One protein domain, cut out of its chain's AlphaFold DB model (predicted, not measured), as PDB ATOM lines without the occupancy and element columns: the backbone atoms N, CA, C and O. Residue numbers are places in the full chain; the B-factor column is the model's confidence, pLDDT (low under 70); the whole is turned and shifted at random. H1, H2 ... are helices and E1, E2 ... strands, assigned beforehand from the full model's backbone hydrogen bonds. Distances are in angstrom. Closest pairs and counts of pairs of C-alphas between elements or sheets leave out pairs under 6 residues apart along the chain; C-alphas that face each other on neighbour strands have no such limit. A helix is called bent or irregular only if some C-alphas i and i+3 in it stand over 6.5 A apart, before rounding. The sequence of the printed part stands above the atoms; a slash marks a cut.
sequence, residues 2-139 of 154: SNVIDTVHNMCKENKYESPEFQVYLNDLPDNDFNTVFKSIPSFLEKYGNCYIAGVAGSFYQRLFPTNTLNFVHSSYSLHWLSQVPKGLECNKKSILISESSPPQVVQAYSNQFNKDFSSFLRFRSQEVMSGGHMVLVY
ATOM      1  N   SER A   2     101.140 -24.996-235.424       90.25
ATOM      2  CA  SER A   2     102.608 -25.026-235.613       90.25
ATOM      3  C   SER A   2     103.187 -23.711-236.136       90.25
ATOM      4  O   SER A   2     104.002 -23.108-235.459       90.25
ATOM      5  N   ASN A   3     102.675 -23.197-237.259       91.81
ATOM      6  CA  ASN A   3     103.203 -21.978-237.885       91.81
ATOM      7  C   ASN A   3     103.186 -20.752-236.957       91.81
ATOM      8  O   ASN A   3     104.080 -19.917-237.033       91.81
ATOM      9  N   VAL A   4     102.171 -20.631-236.092       91.56
ATOM     10  CA  VAL A   4     102.073 -19.525-235.124       91.56
ATOM     11  C   VAL A   4     103.143 -19.688-234.048       91.56
ATOM     12  O   VAL A   4     103.858 -18.735-233.762       91.56
ATOM     13  N   ILE A   5     103.290 -20.898-233.505       92.56
ATOM     14  CA  ILE A   5     104.310 -21.219-232.498       92.56
ATOM     15  C   ILE A   5     105.714 -21.002-233.073       92.56
ATOM     16  O   ILE A   5     106.511 -20.292-232.470       92.56
ATOM     17  N   ASP A   6     105.982 -21.532-234.268       92.69
ATOM     18  CA  ASP A   6     107.257 -21.387-234.976       92.69
ATOM     19  C   ASP A   6     107.598 -19.906-235.208       92.69
ATOM     20  O   ASP A   6     108.725 -19.471-234.978       92.69
ATOM     21  N   THR A   7     106.607 -19.102-235.606       93.44
ATOM     22  CA  THR A   7     106.787 -17.661-235.833       93.44
ATOM     23  C   THR A   7     107.108 -16.925-234.534       93.44
ATOM     24  O   THR A   7     108.073 -16.167-234.495       93.44
ATOM     25  N   VAL A   8     106.354 -17.171-233.457       92.50
ATOM     26  CA  VAL A   8     106.612 -16.545-232.147       92.50
ATOM     27  C   VAL A   8     107.983 -16.958-231.613       92.50
ATOM     28  O   VAL A   8     108.740 -16.106-231.156       92.50
ATOM     29  N   HIS A   9     108.342 -18.236-231.728       91.12
ATOM     30  CA  HIS A   9     109.643 -18.736-231.296       91.12
ATOM     31  C   HIS A   9     110.797 -18.065-232.058       91.12
ATOM     32  O   HIS A   9     111.764 -17.608-231.444       91.12
ATOM     33  N   ASN A  10     110.677 -17.938-233.383       93.56
ATOM     34  CA  ASN A  10     111.669 -17.249-234.208       93.56
ATOM     35  C   ASN A  10     111.786 -15.768-233.833       93.56
ATOM     36  O   ASN A  10     112.899 -15.278-233.644       93.56
ATOM     37  N   MET A  11     110.659 -15.081-233.626       94.38
ATOM     38  CA  MET A  11     110.656 -13.689-233.169       94.38
ATOM     39  C   MET A  11     111.333 -13.534-231.802       94.38
ATOM     40  O   MET A  11     112.144 -12.624-231.627       94.38
ATOM     41  N   CYS A  12     111.060 -14.419-230.837       93.69
ATOM     42  CA  CYS A  12     111.737 -14.395-229.538       93.69
ATOM     43  C   CYS A  12     113.248 -14.586-229.697       93.69
ATOM     44  O   CYS A  12     114.025 -13.806-229.148       93.69
ATOM     45  N   LYS A  13     113.672 -15.563-230.506       93.00
ATOM     46  CA  LYS A  13     115.089 -15.842-230.765       93.00
ATOM     47  C   LYS A  13     115.814 -14.648-231.390       93.00
ATOM     48  O   LYS A  13     116.902 -14.298-230.937       93.00
ATOM     49  N   GLU A  14     115.216 -14.011-232.396       96.56
ATOM     50  CA  GLU A  14     115.772 -12.821-233.057       96.56
ATOM     51  C   GLU A  14     115.921 -11.641-232.092       96.56
ATOM     52  O   GLU A  14     116.926 -10.930-232.122       96.56
ATOM     53  N   ASN A  15     114.957 -11.474-231.186       96.12
ATOM     54  CA  ASN A  15     114.949 -10.395-230.199       96.12
ATOM     55  C   ASN A  15     115.646 -10.761-228.875       96.12
ATOM     56  O   ASN A  15     115.660  -9.950-227.952       96.12
ATOM     57  N   LYS A  16     116.260 -11.951-228.783       95.06
ATOM     58  CA  LYS A  16     116.917 -12.482-227.572       95.06
ATOM     59  C   LYS A  16     115.990 -12.551-226.348       95.06
ATOM     60  O   LYS A  16     116.442 -12.379-225.218       95.06
ATOM     61  N   TYR A  17     114.709 -12.817-226.578       93.94
ATOM     62  CA  TYR A  17     113.746 -13.131-225.532       93.94
ATOM     63  C   TYR A  17     113.678 -14.635-225.287       93.94
ATOM     64  O   TYR A  17     113.930 -15.446-226.182       93.94
ATOM     65  N   GLU A  18     113.298 -15.003-224.070       91.56
ATOM     66  CA  GLU A  18     112.929 -16.377-223.757       91.56
ATOM     67  C   GLU A  18     111.657 -16.771-224.526       91.56
ATOM     68  O   GLU A  18     110.773 -15.944-224.773       91.56
ATOM     69  N   SER A  19     111.580 -18.033-224.953       89.75
ATOM     70  CA  SER A  19     110.377 -18.543-225.611       89.75
ATOM     71  C   SER A  19     109.257 -18.653-224.574       89.75
ATOM     72  O   SER A  19     109.479 -19.279-223.539       89.75
ATOM     73  N   PRO A  20     108.063 -18.097-224.831       93.12
ATOM     74  CA  PRO A  20     106.962 -18.192-223.886       93.12
ATOM     75  C   PRO A  20     106.423 -19.624-223.806       93.12
ATOM     76  O   PRO A  20     106.622 -20.437-224.713       93.12
ATOM     77  N   GLU A  21     105.680 -19.901-222.738       94.56
ATOM     78  CA  GLU A  21     104.772 -21.042-222.683       94.56
ATOM     79  C   GLU A  21     103.546 -20.767-223.561       94.56
ATOM     80  O   GLU A  21     103.001 -19.658-223.579       94.56
ATOM     81  N   PHE A  22     103.089 -21.781-224.293       95.31
ATOM     82  CA  PHE A  22     101.929 -21.663-225.170       95.31
ATOM     83  C   PHE A  22     100.715 -22.344-224.549       95.31
ATOM     84  O   PHE A  22     100.733 -23.545-224.314       95.31
ATOM     85  N   GLN A  23      99.620 -21.609-224.365       96.75
ATOM     86  CA  GLN A  23      98.307 -22.189-224.083       96.75
ATOM     87  C   GLN A  23      97.463 -22.138-225.359       96.75
ATOM     88  O   GLN A  23      97.130 -21.060-225.854       96.75
ATOM     89  N   VAL A  24      97.109 -23.303-225.904       96.94
ATOM     90  CA  VAL A  24      96.315 -23.424-227.131       96.94
ATOM     91  C   VAL A  24      94.935 -23.979-226.815       96.94
ATOM     92  O   VAL A  24      94.792 -25.032-226.196       96.94
ATOM     93  N   TYR A  25      93.912 -23.288-227.306       98.00
ATOM     94  CA  TYR A  25      92.528 -23.734-227.230       98.00
ATOM     95  C   TYR A  25      92.045 -24.190-228.604       98.00
ATOM     96  O   TYR A  25      92.045 -23.419-229.565       98.00
ATOM     97  N   LEU A  26      91.624 -25.445-228.690       97.75
ATOM     98  CA  LEU A  26      90.973 -26.018-229.860       97.75
ATOM     99  C   LEU A  26      89.467 -25.919-229.635       97.75
ATOM    100  O   LEU A  26      88.919 -26.650-228.816       97.75
ATOM    101  N   ASN A  27      88.809 -24.979-230.308       98.44
ATOM    102  CA  ASN A  27      87.367 -24.797-230.200       98.44
ATOM    103  C   ASN A  27      86.642 -25.392-231.407       98.44
ATOM    104  O   ASN A  27      87.020 -25.123-232.543       98.44
ATOM    105  N   ASP A  28      85.576 -26.135-231.129       98.38
ATOM    106  CA  ASP A  28      84.591 -26.579-232.110       98.38
ATOM    107  C   ASP A  28      83.243 -26.828-231.401       98.38
ATOM    108  O   ASP A  28      83.134 -26.702-230.174       98.38
ATOM    109  N   LEU A  29      82.204 -27.173-232.159       98.12
ATOM    110  CA  LEU A  29      80.917 -27.598-231.624       98.12
ATOM    111  C   LEU A  29      81.063 -28.861-230.754       98.12
ATOM    112  O   LEU A  29      81.971 -29.661-230.976       98.12
ATOM    113  N   PRO A  30      80.160 -29.079-229.777       97.06
ATOM    114  CA  PRO A  30      80.207 -30.260-228.911       97.06
ATOM    115  C   PRO A  30      80.190 -31.603-229.650       97.06
ATOM    116  O   PRO A  30      80.754 -32.570-229.151       97.06
ATOM    117  N   ASP A  31      79.580 -31.643-230.836       96.31
ATOM    118  CA  ASP A  31      79.464 -32.853-231.655       96.31
ATOM    119  C   ASP A  31      80.745 -33.170-232.449       96.31
ATOM    120  O   ASP A  31      80.821 -34.201-233.119       96.31
ATOM    121  N   ASN A  32      81.758 -32.298-232.400       96.69
ATOM    122  CA  ASN A  32      83.044 -32.549-233.039       96.69
ATOM    123  C   ASN A  32      83.804 -33.693-232.349       96.69
ATOM    124  O   ASN A  32      83.800 -33.834-231.123       96.69
ATOM    125  N   ASP A  33      84.551 -34.468-233.136       96.19
ATOM    126  CA  ASP A  33      85.370 -35.565-232.623       96.19
ATOM    127  C   ASP A  33      86.706 -35.067-232.045       96.19
ATOM    128  O   ASP A  33      87.789 -35.220-232.623       96.19
ATOM    129  N   PHE A  34      86.635 -34.487-230.846       96.25
ATOM    130  CA  PHE A  34      87.821 -34.093-230.086       96.25
ATOM    131  C   PHE A  34      88.750 -35.273-229.776       96.25
ATOM    132  O   PHE A  34      89.961 -35.078-229.687       96.25
ATOM    133  N   ASN A  35      88.228 -36.498-229.654       96.69
ATOM    134  CA  ASN A  35      89.043 -37.663-229.310       96.69
ATOM    135  C   ASN A  35      90.065 -37.974-230.401       96.69
ATOM    136  O   ASN A  35      91.214 -38.298-230.094       96.69
ATOM    137  N   THR A  36      89.668 -37.858-231.669       96.38
ATOM    138  CA  THR A  36      90.597 -38.031-232.792       96.38
ATOM    139  C   THR A  36      91.717 -36.996-232.750       96.38
ATOM    140  O   THR A  36      92.887 -37.353-232.892       96.38
ATOM    141  N   VAL A  37      91.395 -35.733-232.458       94.56
ATOM    142  CA  VAL A  37      92.407 -34.676-232.328       94.56
ATOM    143  C   VAL A  37      93.319 -34.925-231.125       94.56
ATOM    144  O   VAL A  37      94.541 -34.851-231.254       94.56
ATOM    145  N   PHE A  38      92.764 -35.289-229.969       96.50
ATOM    146  CA  PHE A  38      93.532 -35.507-228.741       96.50
ATOM    147  C   PHE A  38      94.510 -36.676-228.842       96.50
ATOM    148  O   PHE A  38      95.607 -36.597-228.293       96.50
ATOM    149  N   LYS A  39      94.184 -37.715-229.620       96.94
ATOM    150  CA  LYS A  39      95.127 -38.805-229.928       96.94
ATOM    151  C   LYS A  39      96.377 -38.329-230.681       96.94
ATOM    152  O   LYS A  39      97.409 -38.981-230.583       96.94
ATOM    153  N   SER A  40      96.304 -37.209-231.405       93.75
ATOM    154  CA  SER A  40      97.449 -36.625-232.123       93.75
ATOM    155  C   SER A  40      98.297 -35.660-231.282       93.75
ATOM    156  O   SER A  40      99.386 -35.276-231.701       93.75
ATOM    157  N   ILE A  41      97.833 -35.266-230.090       94.44
ATOM    158  CA  ILE A  41      98.532 -34.290-229.238       94.44
ATOM    159  C   ILE A  41      99.915 -34.779-228.771       94.44
ATOM    160  O   ILE A  41     100.849 -33.983-228.854       94.44
ATOM    161  N   PRO A  42     100.112 -36.033-228.311       94.31
ATOM    162  CA  PRO A  42     101.417 -36.472-227.806       94.31
ATOM    163  C   PRO A  42     102.559 -36.284-228.812       94.31
ATOM    164  O   PRO A  42     103.570 -35.672-228.477       94.31
ATOM    165  N   SER A  43     102.364 -36.699-230.069       93.25
ATOM    166  CA  SER A  43     103.375 -36.534-231.125       93.25
ATOM    167  C   SER A  43     103.625 -35.067-231.483       93.25
ATOM    168  O   SER A  43     104.732 -34.695-231.870       93.25
ATOM    169  N   PHE A  44     102.618 -34.203-231.333       91.69
ATOM    170  CA  PHE A  44     102.798 -32.762-231.478       91.69
ATOM    171  C   PHE A  44     103.654 -32.179-230.341       91.69
ATOM    172  O   PHE A  44     104.567 -31.391-230.599       91.69
ATOM    173  N   LEU A  45     103.394 -32.572-229.091       92.50
ATOM    174  CA  LEU A  45     104.112 -32.061-227.918       92.50
ATOM    175  C   LEU A  45     105.574 -32.513-227.865       92.50
ATOM    176  O   LEU A  45     106.414 -31.723-227.442       92.50
ATOM    177  N   GLU A  46     105.894 -33.714-228.357       92.00
ATOM    178  CA  GLU A  46     107.284 -34.179-228.519       92.00
ATOM    179  C   GLU A  46     108.125 -33.225-229.380       92.00
ATOM    180  O   GLU A  46     109.316 -33.050-229.132       92.00
ATOM    181  N   LYS A  47     107.505 -32.586-230.381       88.00
ATOM    182  CA  LYS A  47     108.191 -31.658-231.287       88.00
ATOM    183  C   LYS A  47     108.311 -30.243-230.723       88.00
ATOM    184  O   LYS A  47     109.329 -29.595-230.950       88.00
ATOM    185  N   TYR A  48     107.261 -29.740-230.076       84.75
ATOM    186  CA  TYR A  48     107.173 -28.319-229.728       84.75
ATOM    187  C   TYR A  48     107.548 -28.012-228.273       84.75
ATOM    188  O   TYR A  48     108.067 -26.926-228.027       84.75
ATOM    189  N   GLY A  49     107.345 -28.943-227.329       80.44
ATOM    190  CA  GLY A  49     107.529 -28.682-225.894       80.44
ATOM    191  C   GLY A  49     106.707 -27.481-225.388       80.44
ATOM    192  O   GLY A  49     106.051 -26.801-226.171       80.44
ATOM    193  N   ASN A  50     106.698 -27.228-224.074       86.81
ATOM    194  CA  ASN A  50     106.147 -26.009-223.438       86.81
ATOM    195  C   ASN A  50     104.802 -25.499-224.012       86.81
ATOM    196  O   ASN A  50     104.572 -24.296-224.147       86.81
ATOM    197  N   CYS A  51     103.921 -26.428-224.388       93.62
ATOM    198  CA  CYS A  51     102.652 -26.157-225.044       93.62
ATOM    199  C   CYS A  51     101.554 -26.959-224.349       93.62
ATOM    200  O   CYS A  51     101.656 -28.173-224.180       93.62
ATOM    201  N   TYR A  52     100.497 -26.268-223.948       94.56
ATOM    202  CA  TYR A  52      99.373 -26.790-223.189       94.56
ATOM    203  C   TYR A  52      98.129 -26.681-224.055       94.56
ATOM    204  O   TYR A  52      97.691 -25.586-224.405       94.56
ATOM    205  N   ILE A  53      97.569 -27.824-224.442       96.12
ATOM    206  CA  ILE A  53      96.451 -27.883-225.381       96.12
ATOM    207  C   ILE A  53      95.178 -28.262-224.627       96.12
ATOM    208  O   ILE A  53      95.146 -29.265-223.917       96.12
ATOM    209  N   ALA A  54      94.119 -27.477-224.812       96.94
ATOM    210  CA  ALA A  54      92.795 -27.742-224.264       96.94
ATOM    211  C   ALA A  54      91.736 -27.720-225.373       96.94
ATOM    212  O   ALA A  54      91.773 -26.867-226.260       96.94
ATOM    213  N   GLY A  55      90.774 -28.640-225.315       97.69
ATOM    214  CA  GLY A  55      89.569 -28.565-226.140       97.69
ATOM    215  C   GLY A  55      88.497 -27.707-225.478       97.69
ATOM    216  O   GLY A  55      88.318 -27.755-224.263       97.69
ATOM    217  N   VAL A  56      87.774 -26.937-226.283       98.31
ATOM    218  CA  VAL A  56      86.674 -26.077-225.843       98.31
ATOM    219  C   VAL A  56      85.453 -26.399-226.690       98.31
ATOM    220  O   VAL A  56      85.344 -25.954-227.831       98.31
ATOM    221  N   ALA A  57      84.537 -27.186-226.135       98.06
ATOM    222  CA  ALA A  57      83.281 -27.527-226.787       98.06
ATOM    223  C   ALA A  57      82.284 -26.367-226.660       98.06
ATOM    224  O   ALA A  57      81.903 -25.984-225.553       98.06
ATOM    225  N   GLY A  58      81.846 -25.809-227.787       98.06
ATOM    226  CA  GLY A  58      80.852 -24.741-227.809       98.06
ATOM    227  C   GLY A  58      80.863 -23.935-229.102       98.06
ATOM    228  O   GLY A  58      81.865 -23.856-229.807       98.06
ATOM    229  N   SER A  59      79.736 -23.296-229.411       98.31
ATOM    230  CA  SER A  59      79.640 -22.429-230.586       98.31
ATOM    231  C   SER A  59      80.453 -21.149-230.394       98.31
ATOM    232  O   SER A  59      80.237 -20.401-229.439       98.31
ATOM    233  N   PHE A  60      81.309 -20.818-231.363       98.19
ATOM    234  CA  PHE A  60      82.015 -19.533-231.395       98.19
ATOM    235  C   PHE A  60      81.089 -18.321-231.608       98.19
ATOM    236  O   PHE A  60      81.540 -17.185-231.469       98.19
ATOM    237  N   TYR A  61      79.795 -18.521-231.876       98.50
ATOM    238  CA  TYR A  61      78.788 -17.455-231.821       98.50
ATOM    239  C   TYR A  61      78.333 -17.117-230.392       98.50
ATOM    240  O   TYR A  61      77.443 -16.285-230.208       98.50
ATOM    241  N   GLN A  62      78.952 -17.733-229.384       97.88
ATOM    242  CA  GLN A  62      78.752 -17.489-227.959       97.88
ATOM    243  C   GLN A  62      80.081 -17.128-227.271       97.88
ATOM    244  O   GLN A  62      81.158 -17.158-227.882       97.88
ATOM    245  N   ARG A  63      79.997 -16.753-225.988       98.19
ATOM    246  CA  ARG A  63      81.179 -16.559-225.144       98.19
ATOM    247  C   ARG A  63      81.749 -17.922-224.762       98.19
ATOM    248  O   ARG A  63      81.006 -18.780-224.294       98.19
ATOM    249  N   LEU A  64      83.049 -18.085-224.951       98.56
ATOM    250  CA  LEU A  64      83.782 -19.327-224.710       98.56
ATOM    251  C   LEU A  64      84.886 -19.145-223.670       98.56
ATOM    252  O   LEU A  64      85.232 -20.093-222.972       98.56
ATOM    253  N   PHE A  65      85.416 -17.928-223.546       98.56
ATOM    254  CA  PHE A  65      86.573 -17.645-222.705       98.56
ATOM    255  C   PHE A  65      86.279 -16.531-221.691       98.56
ATOM    256  O   PHE A  65      85.372 -15.711-221.891       98.56
ATOM    257  N   PRO A  66      87.030 -16.471-220.579       98.50
ATOM    258  CA  PRO A  66      87.038 -15.300-219.718       98.50
ATOM    259  C   PRO A  66      87.536 -14.051-220.464       98.50
ATOM    260  O   PRO A  66      88.096 -14.109-221.558       98.50
ATOM    261  N   THR A  67      87.292 -12.885-219.870       98.56
ATOM    262  CA  THR A  67      87.682 -11.600-220.458       98.56
ATOM    263  C   THR A  67      89.204 -11.475-220.505       98.56
ATOM    264  O   THR A  67      89.871 -11.895-219.563       98.56
ATOM    265  N   ASN A  68      89.743 -10.877-221.573       98.19
ATOM    266  CA  ASN A  68      91.179 -10.610-221.752       98.19
ATOM    267  C   ASN A  68      92.092 -11.840-221.571       98.19
ATOM    268  O   ASN A  68      93.173 -11.732-220.999       98.19
ATOM    269  N   THR A  69      91.654 -13.013-222.029       98.06
ATOM    270  CA  THR A  69      92.409 -14.273-221.903       98.06
ATOM    271  C   THR A  69      93.146 -14.651-223.191       98.06
ATOM    272  O   THR A  69      94.146 -15.357-223.139       98.06
ATOM    273  N   LEU A  70      92.677 -14.195-224.357       98.38
ATOM    274  CA  LEU A  70      93.238 -14.596-225.648       98.38
ATOM    275  C   LEU A  70      94.207 -13.535-226.187       98.38
ATOM    276  O   LEU A  70      93.812 -12.397-226.443       98.38
ATOM    277  N   ASN A  71      95.460 -13.917-226.435       97.44
ATOM    278  CA  ASN A  71      96.429 -13.074-227.148       97.44
ATOM    279  C   ASN A  71      96.208 -13.100-228.667       97.44
ATOM    280  O   ASN A  71      96.434 -12.107-229.360       97.44
ATOM    281  N   PHE A  72      95.794 -14.253-229.194       97.31
ATOM    282  CA  PHE A  72      95.677 -14.496-230.625       97.31
ATOM    283  C   PHE A  72      94.504 -15.429-230.922       97.31
ATOM    284  O   PHE A  72      94.376 -16.483-230.300       97.31
ATOM    285  N   VAL A  73      93.666 -15.066-231.894       98.25
ATOM    286  CA  VAL A  73      92.560 -15.904-232.378       98.25
ATOM    287  C   VAL A  73      92.779 -16.218-233.844       98.25
ATOM    288  O   VAL A  73      93.014 -15.327-234.656       98.25
ATOM    289  N   HIS A  74      92.641 -17.488-234.198       97.81
ATOM    290  CA  HIS A  74      92.667 -17.929-235.581       97.81
ATOM    291  C   HIS A  74      91.408 -18.730-235.889       97.81
ATOM    292  O   HIS A  74      91.091 -19.682-235.180       97.81
ATOM    293  N   SER A  75      90.715 -18.367-236.966       97.62
ATOM    294  CA  SER A  75      89.594 -19.137-237.503       97.62
ATOM    295  C   SER A  75      89.777 -19.286-239.004       97.62
ATOM    296  O   SER A  75      90.036 -18.303-239.694       97.62
ATOM    297  N   SER A  76      89.663 -20.515-239.503       96.56
ATOM    298  CA  SER A  76      89.842 -20.823-240.919       96.56
ATOM    299  C   SER A  76      88.736 -21.754-241.386       96.56
ATOM    300  O   SER A  76      88.521 -22.800-240.785       96.56
ATOM    301  N   TYR A  77      88.016 -21.351-242.434       96.06
ATOM    302  CA  TYR A  77      86.891 -22.087-243.019       96.06
ATOM    303  C   TYR A  77      85.772 -22.449-242.020       96.06
ATOM    304  O   TYR A  77      85.044 -23.410-242.231       96.06
ATOM    305  N   SER A  78      85.566 -21.643-240.972       96.31
ATOM    306  CA  SER A  78      84.488 -21.873-239.989       96.31
ATOM    307  C   SER A  78      83.391 -20.806-240.045       96.31
ATOM    308  O   SER A  78      82.212 -21.124-239.965       96.31
ATOM    309  N   LEU A  79      83.754 -19.534-240.246       96.19
ATOM    310  CA  LEU A  79      82.827 -18.397-240.110       96.19
ATOM    311  C   LEU A  79      81.764 -18.276-241.213       96.19
ATOM    312  O   LEU A  79      80.858 -17.459-241.095       96.19
ATOM    313  N   HIS A  80      81.860 -19.065-242.285       93.50
ATOM    314  CA  HIS A  80      80.822 -19.114-243.318       93.50
ATOM    315  C   HIS A  80      79.635 -20.010-242.920       93.50
ATOM    316  O   HIS A  80      78.569 -19.914-243.529       93.50
ATOM    317  N   TRP A  81      79.793 -20.854-241.894       95.81
ATOM    318  CA  TRP A  81      78.707 -21.647-241.328       95.81
ATOM    319  C   TRP A  81      77.823 -20.785-240.435       95.81
ATOM    320  O   TRP A  81      78.299 -20.162-239.490       95.81
ATOM    321  N   LEU A  82      76.524 -20.759-240.718       96.31
ATOM    322  CA  LEU A  82      75.549 -20.030-239.909       96.31
ATOM    323  C   LEU A  82      75.240 -20.779-238.611       96.31
ATOM    324  O   LEU A  82      75.292 -22.008-238.566       96.31
ATOM    325  N   SER A  83      74.856 -20.045-237.567       96.62
ATOM    326  CA  SER A  83      74.448 -20.643-236.286       96.62
ATOM    327  C   SER A  83      73.162 -21.464-236.396       96.62
ATOM    328  O   SER A  83      72.910 -22.354-235.587       96.62
ATOM    329  N   GLN A  84      72.333 -21.144-237.387       94.88
ATOM    330  CA  GLN A  84      71.073 -21.806-237.677       94.88
ATOM    331  C   GLN A  84      70.646 -21.523-239.117       94.88
ATOM    332  O   GLN A  84      71.071 -20.543-239.734       94.88
ATOM    333  N   VAL A  85      69.717 -22.332-239.622       92.25
ATOM    334  CA  VAL A  85      69.016 -22.039-240.874       92.25
ATOM    335  C   VAL A  85      68.253 -20.707-240.727       92.25
ATOM    336  O   VAL A  85      67.542 -20.522-239.725       92.25
ATOM    337  N   PRO A  86      68.386 -19.764-241.684       92.38
ATOM    338  CA  PRO A  86      67.614 -18.529-241.674       92.38
ATOM    339  C   PRO A  86      66.107 -18.794-241.612       92.38
ATOM    340  O   PRO A  86      65.593 -19.731-242.219       92.38
ATOM    341  N   LYS A  87      65.371 -17.944-240.895       88.88
ATOM    342  CA  LYS A  87      63.902 -18.010-240.873       88.88
ATOM    343  C   LYS A  87      63.323 -17.438-242.171       88.88
ATOM    344  O   LYS A  87      63.912 -16.541-242.768       88.88
ATOM    345  N   GLY A  88      62.136 -17.904-242.562       84.19
ATOM    346  CA  GLY A  88      61.407 -17.358-243.715       84.19
ATOM    347  C   GLY A  88      61.860 -17.899-245.074       84.19
ATOM    348  O   GLY A  88      61.687 -17.225-246.084       84.19
ATOM    349  N   LEU A  89      62.426 -19.110-245.110       87.19
ATOM    350  CA  LEU A  89      62.886 -19.763-246.343       87.19
ATOM    351  C   LEU A  89      61.804 -20.579-247.071       87.19
ATOM    352  O   LEU A  89      62.105 -21.203-248.083       87.19
ATOM    353  N   GLU A  90      60.545 -20.534-246.622       84.50
ATOM    354  CA  GLU A  90      59.416 -21.290-247.205       84.50
ATOM    355  C   GLU A  90      59.198 -21.022-248.707       84.50
ATOM    356  O   GLU A  90      58.604 -21.821-249.436       84.50
ATOM    357  N   CYS A  91      59.679 -19.878-249.196       79.69
ATOM    358  CA  CYS A  91      59.625 -19.509-250.604       79.69
ATOM    359  C   CYS A  91      60.757 -20.121-251.455       79.69
ATOM    360  O   CYS A  91      60.653 -20.095-252.682       79.69
ATOM    361  N   ASN A  92      61.791 -20.730-250.857       83.31
ATOM    362  CA  ASN A  92      62.930 -21.341-251.560       83.31
ATOM    363  C   ASN A  92      62.674 -22.806-251.964       83.31
ATOM    364  O   ASN A  92      63.507 -23.684-251.763       83.31
ATOM    365  N   LYS A  93      61.506 -23.098-252.542       77.88
ATOM    366  CA  LYS A  93      61.002 -24.477-252.727       77.88
ATOM    367  C   LYS A  93      61.858 -25.392-253.615       77.88
ATOM    368  O   LYS A  93      61.641 -26.598-253.618       77.88
ATOM    369  N   LYS A  94      62.771 -24.832-254.413       77.12
ATOM    370  CA  LYS A  94      63.563 -25.564-255.421       77.12
ATOM    371  C   LYS A  94      65.049 -25.673-255.081       77.12
ATOM    372  O   LYS A  94      65.794 -26.260-255.858       77.12
ATOM    373  N   SER A  95      65.493 -25.086-253.971       80.50
ATOM    374  CA  SER A  95      66.911 -25.027-253.625       80.50
ATOM    375  C   SER A  95      67.105 -25.078-252.116       80.50
ATOM    376  O   SER A  95      66.382 -24.435-251.361       80.50
ATOM    377  N   ILE A  96      68.119 -25.814-251.675       79.31
ATOM    378  CA  ILE A  96      68.538 -25.850-250.267       79.31
ATOM    379  C   ILE A  96      69.387 -24.624-249.886       79.31
ATOM    380  O   ILE A  96      69.466 -24.259-248.718       79.31
ATOM    381  N   LEU A  97      69.971 -23.950-250.883       84.31
ATOM    382  CA  LEU A  97      70.826 -22.768-250.738       84.31
ATOM    383  C   LEU A  97      70.292 -21.598-251.576       84.31
ATOM    384  O   LEU A  97      69.288 -21.727-252.284       84.31
ATOM    385  N   ILE A  98      70.967 -20.451-251.501       86.75
ATOM    386  CA  ILE A  98      70.738 -19.362-252.452       86.75
ATOM    387  C   ILE A  98      71.146 -19.848-253.847       86.75
ATOM    388  O   ILE A  98      72.264 -20.320-254.032       86.75
ATOM    389  N   SER A  99      70.249 -19.713-254.818       87.38
ATOM    390  CA  SER A  99      70.504 -19.995-256.231       87.38
ATOM    391  C   SER A  99      69.931 -18.894-257.118       87.38
ATOM    392  O   SER A  99      69.243 -17.991-256.635       87.38
ATOM    393  N   GLU A 100      70.162 -18.990-258.427       86.38
ATOM    394  CA  GLU A 100      69.602 -18.075-259.432       86.38
ATOM    395  C   GLU A 100      68.079 -17.929-259.316       86.38
ATOM    396  O   GLU A 100      67.526 -16.850-259.516       86.38
ATOM    397  N   SER A 101      67.400 -19.012-258.925       87.19
ATOM    398  CA  SER A 101      65.944 -19.051-258.759       87.19
ATOM    399  C   SER A 101      65.445 -18.523-257.408       87.19
ATOM    400  O   SER A 101      64.233 -18.412-257.208       87.19
ATOM    401  N   SER A 102      66.347 -18.223-256.467       89.44
ATOM    402  CA  SER A 102      65.964 -17.806-255.120       89.44
ATOM    403  C   SER A 102      65.343 -16.403-255.120       89.44
ATOM    404  O   SER A 102      65.947 -15.451-255.631       89.44
ATOM    405  N   PRO A 103      64.171 -16.230-254.480       90.12
ATOM    406  CA  PRO A 103      63.579 -14.916-254.278       90.12
ATOM    407  C   PRO A 103      64.508 -13.976-253.487       90.12
ATOM    408  O   PRO A 103      65.255 -14.441-252.620       90.12
ATOM    409  N   PRO A 104      64.435 -12.648-253.692       90.75
ATOM    410  CA  PRO A 104      65.241 -11.679-252.940       90.75
ATOM    411  C   PRO A 104      65.128 -11.812-251.412       90.75
ATOM    412  O   PRO A 104      66.096 -11.572-250.694       90.75
ATOM    413  N   GLN A 105      63.972 -12.248-250.903       91.44
ATOM    414  CA  GLN A 105      63.744 -12.468-249.471       91.44
ATOM    415  C   GLN A 105      64.653 -13.566-248.898       91.44
ATOM    416  O   GLN A 105      65.104 -13.451-247.763       91.44
ATOM    417  N   VAL A 106      64.969 -14.600-249.688       91.25
ATOM    418  CA  VAL A 106      65.892 -15.677-249.292       91.25
ATOM    419  C   VAL A 106      67.296 -15.116-249.117       91.25
ATOM    420  O   VAL A 106      67.926 -15.323-248.082       91.25
ATOM    421  N   VAL A 107      67.762 -14.343-250.099       90.94
ATOM    422  CA  VAL A 107      69.058 -13.657-250.040       90.94
ATOM    423  C   VAL A 107      69.156 -12.783-248.790       90.94
ATOM    424  O   VAL A 107      70.144 -12.850-248.056       90.94
ATOM    425  N   GLN A 108      68.117 -11.989-248.531       93.06
ATOM    426  CA  GLN A 108      68.064 -11.110-247.371       93.06
ATOM    427  C   GLN A 108      68.059 -11.899-246.056       93.06
ATOM    428  O   GLN A 108      68.757 -11.517-245.120       93.06
ATOM    429  N   ALA A 109      67.332 -13.018-245.981       93.62
ATOM    430  CA  ALA A 109      67.298 -13.873-244.799       93.62
ATOM    431  C   ALA A 109      68.689 -14.437-244.463       93.62
ATOM    432  O   ALA A 109      69.136 -14.321-243.320       93.62
ATOM    433  N   TYR A 110      69.404 -14.972-245.459       94.00
ATOM    434  CA  TYR A 110      70.784 -15.445-245.292       94.00
ATOM    435  C   TYR A 110      71.737 -14.315-244.883       94.00
ATOM    436  O   TYR A 110      72.524 -14.486-243.954       94.00
ATOM    437  N   SER A 111      71.645 -13.148-245.530       93.75
ATOM    438  CA  SER A 111      72.490 -11.997-245.193       93.75
ATOM    439  C   SER A 111      72.243 -11.494-243.768       93.75
ATOM    440  O   SER A 111      73.197 -11.246-243.034       93.75
ATOM    441  N   ASN A 112      70.983 -11.399-243.343       96.25
ATOM    442  CA  ASN A 112      70.624 -10.995-241.986       96.25
ATOM    443  C   ASN A 112      71.127 -12.001-240.944       96.25
ATOM    444  O   ASN A 112      71.635 -11.593-239.899       96.25
ATOM    445  N   GLN A 113      71.011 -13.300-241.231       97.25
ATOM    446  CA  GLN A 113      71.506 -14.351-240.347       97.25
ATOM    447  C   GLN A 113      73.035 -14.290-240.221       97.25
ATOM    448  O   GLN A 113      73.537 -14.245-239.102       97.25
ATOM    449  N   PHE A 114      73.763 -14.166-241.338       96.44
ATOM    450  CA  PHE A 114      75.217 -13.982-241.322       96.44
ATOM    451  C   PHE A 114      75.625 -12.733-240.534       96.44
ATOM    452  O   PHE A 114      76.502 -12.805-239.681       96.44
ATOM    453  N   ASN A 115      74.965 -11.594-240.763       97.62
ATOM    454  CA  ASN A 115      75.274 -10.355-240.049       97.62
ATOM    455  C   ASN A 115      75.069 -10.505-238.537       97.62
ATOM    456  O   ASN A 115      75.913 -10.062-237.758       97.62
ATOM    457  N   LYS A 116      73.977 -11.149-238.112       98.12
ATOM    458  CA  LYS A 116      73.704 -11.435-236.697       98.12
ATOM    459  C   LYS A 116      74.784 -12.331-236.087       98.12
ATOM    460  O   LYS A 116      75.276 -12.048-234.991       98.12
ATOM    461  N   ASP A 117      75.138 -13.394-236.795       98.38
ATOM    462  CA  ASP A 117      76.105 -14.394-236.358       98.38
ATOM    463  C   ASP A 117      77.512 -13.794-236.272       98.38
ATOM    464  O   ASP A 117      78.128 -13.793-235.205       98.38
ATOM    465  N   PHE A 118      77.981 -13.162-237.346       98.12
ATOM    466  CA  PHE A 118      79.296 -12.533-237.399       98.12
ATOM    467  C   PHE A 118      79.430 -11.381-236.393       98.12
ATOM    468  O   PHE A 118      80.446 -11.281-235.705       98.12
ATOM    469  N   SER A 119      78.383 -10.569-236.204       98.56
ATOM    470  CA  SER A 119      78.375  -9.537-235.153       98.56
ATOM    471  C   SER A 119      78.459 -10.144-233.753       98.56
ATOM    472  O   SER A 119      79.151  -9.609-232.886       98.56
ATOM    473  N   SER A 120      77.782 -11.273-233.515       98.56
ATOM    474  CA  SER A 120      77.850 -11.978-232.229       98.56
ATOM    475  C   SER A 120      79.246 -12.543-231.982       98.56
ATOM    476  O   SER A 120      79.786 -12.345-230.895       98.56
ATOM    477  N   PHE A 121      79.852 -13.161-233.001       98.69
ATOM    478  CA  PHE A 121      81.243 -13.608-232.962       98.69
ATOM    479  C   PHE A 121      82.178 -12.452-232.584       98.69
ATOM    480  O   PHE A 121      82.873 -12.543-231.573       98.69
ATOM    481  N   LEU A 122      82.140 -11.336-233.321       98.62
ATOM    482  CA  LEU A 122      83.001 -10.179-233.057       98.62
ATOM    483  C   LEU A 122      82.785  -9.602-231.653       98.62
ATOM    484  O   LEU A 122      83.759  -9.314-230.964       98.62
ATOM    485  N   ARG A 123      81.531  -9.492-231.197       98.69
ATOM    486  CA  ARG A 123      81.189  -8.982-229.859       98.69
ATOM    487  C   ARG A 123      81.748  -9.843-228.728       98.69
ATOM    488  O   ARG A 123      82.109  -9.309-227.682       98.69
ATOM    489  N   PHE A 124      81.752 -11.165-228.882       98.69
ATOM    490  CA  PHE A 124      82.316 -12.048-227.860       98.69
ATOM    491  C   PHE A 124      83.839 -12.083-227.939       98.69
ATOM    492  O   PHE A 124      84.495 -11.932-226.910       98.69
ATOM    493  N   ARG A 125      84.411 -12.156-229.146       98.56
ATOM    494  CA  ARG A 125      85.867 -12.087-229.316       98.56
ATOM    495  C   ARG A 125      86.445 -10.767-228.811       98.56
ATOM    496  O   ARG A 125      87.494 -10.790-228.184       98.56
ATOM    497  N   SER A 126      85.750  -9.640-228.972       98.12
ATOM    498  CA  SER A 126      86.218  -8.344-228.458       98.12
ATOM    499  C   SER A 126      86.293  -8.274-226.929       98.12
ATOM    500  O   SER A 126      86.948  -7.387-226.400       98.12
ATOM    501  N   GLN A 127      85.590  -9.156-226.212       98.50
ATOM    502  CA  GLN A 127      85.671  -9.247-224.749       98.50
ATOM    503  C   GLN A 127      86.773 -10.208-224.302       98.50
ATOM    504  O   GLN A 127      87.335 -10.049-223.225       98.50
ATOM    505  N   GLU A 128      87.032 -11.245-225.088       98.75
ATOM    506  CA  GLU A 128      87.948 -12.332-224.741       98.75
ATOM    507  C   GLU A 128      89.385 -12.043-225.170       98.75
ATOM    508  O   GLU A 128      90.322 -12.458-224.489       98.75
ATOM    509  N   VAL A 129      89.561 -11.326-226.282       98.69
ATOM    510  CA  VAL A 129      90.864 -10.898-226.787       98.69
ATOM    511  C   VAL A 129      91.374  -9.739-225.942       98.69
ATOM    512  O   VAL A 129      90.680  -8.743-225.756       98.69
ATOM    513  N   MET A 130      92.590  -9.876-225.421       97.88
ATOM    514  CA  MET A 130      93.210  -8.834-224.608       97.88
ATOM    515  C   MET A 130      93.584  -7.598-225.435       97.88
ATOM    516  O   MET A 130      93.719  -7.657-226.658       97.88
ATOM    517  N   SER A 131      93.837  -6.477-224.755       97.38
ATOM    518  CA  SER A 131      94.392  -5.285-225.404       97.38
ATOM    519  C   SER A 131      95.704  -5.614-226.125       97.38
ATOM    520  O   SER A 131      96.610  -6.192-225.529       97.38
ATOM    521  N   GLY A 132      95.802  -5.244-227.405       96.56
ATOM    522  CA  GLY A 132      96.941  -5.581-228.268       96.56
ATOM    523  C   GLY A 132      96.918  -7.005-228.841       96.56
ATOM    524  O   GLY A 132      97.844  -7.385-229.556       96.56
ATOM    525  N   GLY A 133      95.881  -7.794-228.550       97.19
ATOM    526  CA  GLY A 133      95.670  -9.100-229.161       97.19
ATOM    527  C   GLY A 133      95.204  -9.000-230.614       97.19
ATOM    528  O   GLY A 133      94.675  -7.977-231.053       97.19
ATOM    529  N   HIS A 134      95.402 -10.079-231.370       96.25
ATOM    530  CA  HIS A 134      95.140 -10.102-232.811       96.25
ATOM    531  C   HIS A 134      94.196 -11.237-233.204       96.25
ATOM    532  O   HIS A 134      94.156 -12.289-232.567       96.25
ATOM    533  N   MET A 135      93.456 -11.033-234.293       97.81
ATOM    534  CA  MET A 135      92.638 -12.072-234.909       97.81
ATOM    535  C   MET A 135      93.000 -12.236-236.381       97.81
ATOM    536  O   MET A 135      93.090 -11.251-237.111       97.81
ATOM    537  N   VAL A 136      93.147 -13.481-236.824       97.56
ATOM    538  CA  VAL A 136      93.286 -13.846-238.237       97.56
ATOM    539  C   VAL A 136      92.102 -14.719-238.624       97.56
ATOM    540  O   VAL A 136      91.932 -15.824-238.106       97.56
ATOM    541  N   LEU A 137      91.262 -14.201-239.518       97.62
ATOM    542  CA  LEU A 137      90.010 -14.829-239.931       97.62
ATOM    543  C   LEU A 137      90.067 -15.130-241.428       97.62
ATOM    544  O   LEU A 137      90.220 -14.219-242.241       97.62
ATOM    545  N   VAL A 138      89.926 -16.401-241.786       96.50
ATOM    546  CA  VAL A 138      89.906 -16.879-243.170       96.50
ATOM    547  C   VAL A 138      88.602 -17.631-243.388       96.50
ATOM    548  O   VAL A 138      88.290 -18.580-242.675       96.50
ATOM    549  N   TYR A 139      87.795 -17.213-244.354       94.19
ATOM    550  CA  TYR A 139      86.523 -17.866-244.651       94.19
ATOM    551  C   TYR A 139      86.152 -17.685-246.117       94.19
ATOM    552  O   TYR A 139      86.632 -16.773-246.791       94.19
TER     553      TYR A 139
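Overview. This is residues 2 to 139 of the 154 residues of the protein "Putative ovule protein" of Solanum chacoense (UniProt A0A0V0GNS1). Two small sheets of two parallel strands each, E1 with E2 and E3 with E4, sit near each other, with H2 packed beside E2; from the E3 E4 sheet a long arm reaches out, made by the unnamed residues 77 to 103 going out and the long helix H3 coming back. H1 lies at the end of the body away from this arm. The printed part has 138 residues with three named helices and four named strands in the order H1 E1 H2 E2 E3 H3 E4, a mixed class of helices and strands. The whole is loose, with a radius of gyration of the C-alphas of 19.2 A, and elongated, spanning 61 by 34 by 27 A.

Along the chain. E3 is residues 70 to 76, 16.8 A long, and E4 is residues 129 to 138, 17.5 A long, ending with C-alpha 138 at (89.906, -16.879, -243.170). E4 bends by 120 degrees at residue 132. H3, residues 104 to 128, is 36.2 A long and begins with C-alpha 104 at (65.241, -11.679, -252.940). E1 is residues 22 to 28, 19.3 A, and E2 is residues 51 to 57, 19.5 A. H2, residues 34 to 48, is 20.2 A long. It is irregular: C-alphas 39 and 42 are 7.0 A apart. H1, residues 2 to 14, is 18.1 A long and begins with C-alpha 2 at (102.608, -25.026, -235.613).

Arrangement. E3 and E4 are parallel neighbours, 8 degrees between their directions, with N 136 and O 73 within hydrogen-bond range at 2.9 A. E3, H3 and E4 form a strand-helix-strand unit, two parallel neighbour strands with a helix between them in the chain, its crossover right-handed. The closest C-alphas of E3 and H3 are those of Leu 70 and Glu 128, 5.8 A. E1 and E3 are near each other, with 8 pairs of C-alphas within 10 A. E1 and E2 are parallel at 21 degrees, with N 24 and O 52 at 2.8 A; with H2 they form a second such unit, also right-handed. The closest C-alphas of H2 and E2 are those of Leu 45 and Cys 51, 6.7 A. H1 is near H2, with 5 pairs of C-alphas within 10 A, and apart from H3. Every O i to N i+4 pair is within hydrogen-bond range in H1; in H2 it is 6 of 11 and in H3 20 of 21.

Size, cuts and confidence. The two C-alphas farthest apart, those of Lys 16 and Lys 93, are 62.5 A apart. The printed part has no cut. The links E2 to E3, 12 residues, and E3 to H3, 27 residues, are long. The mean pLDDT of the printed part is 94.2, and no printed residue is under 70.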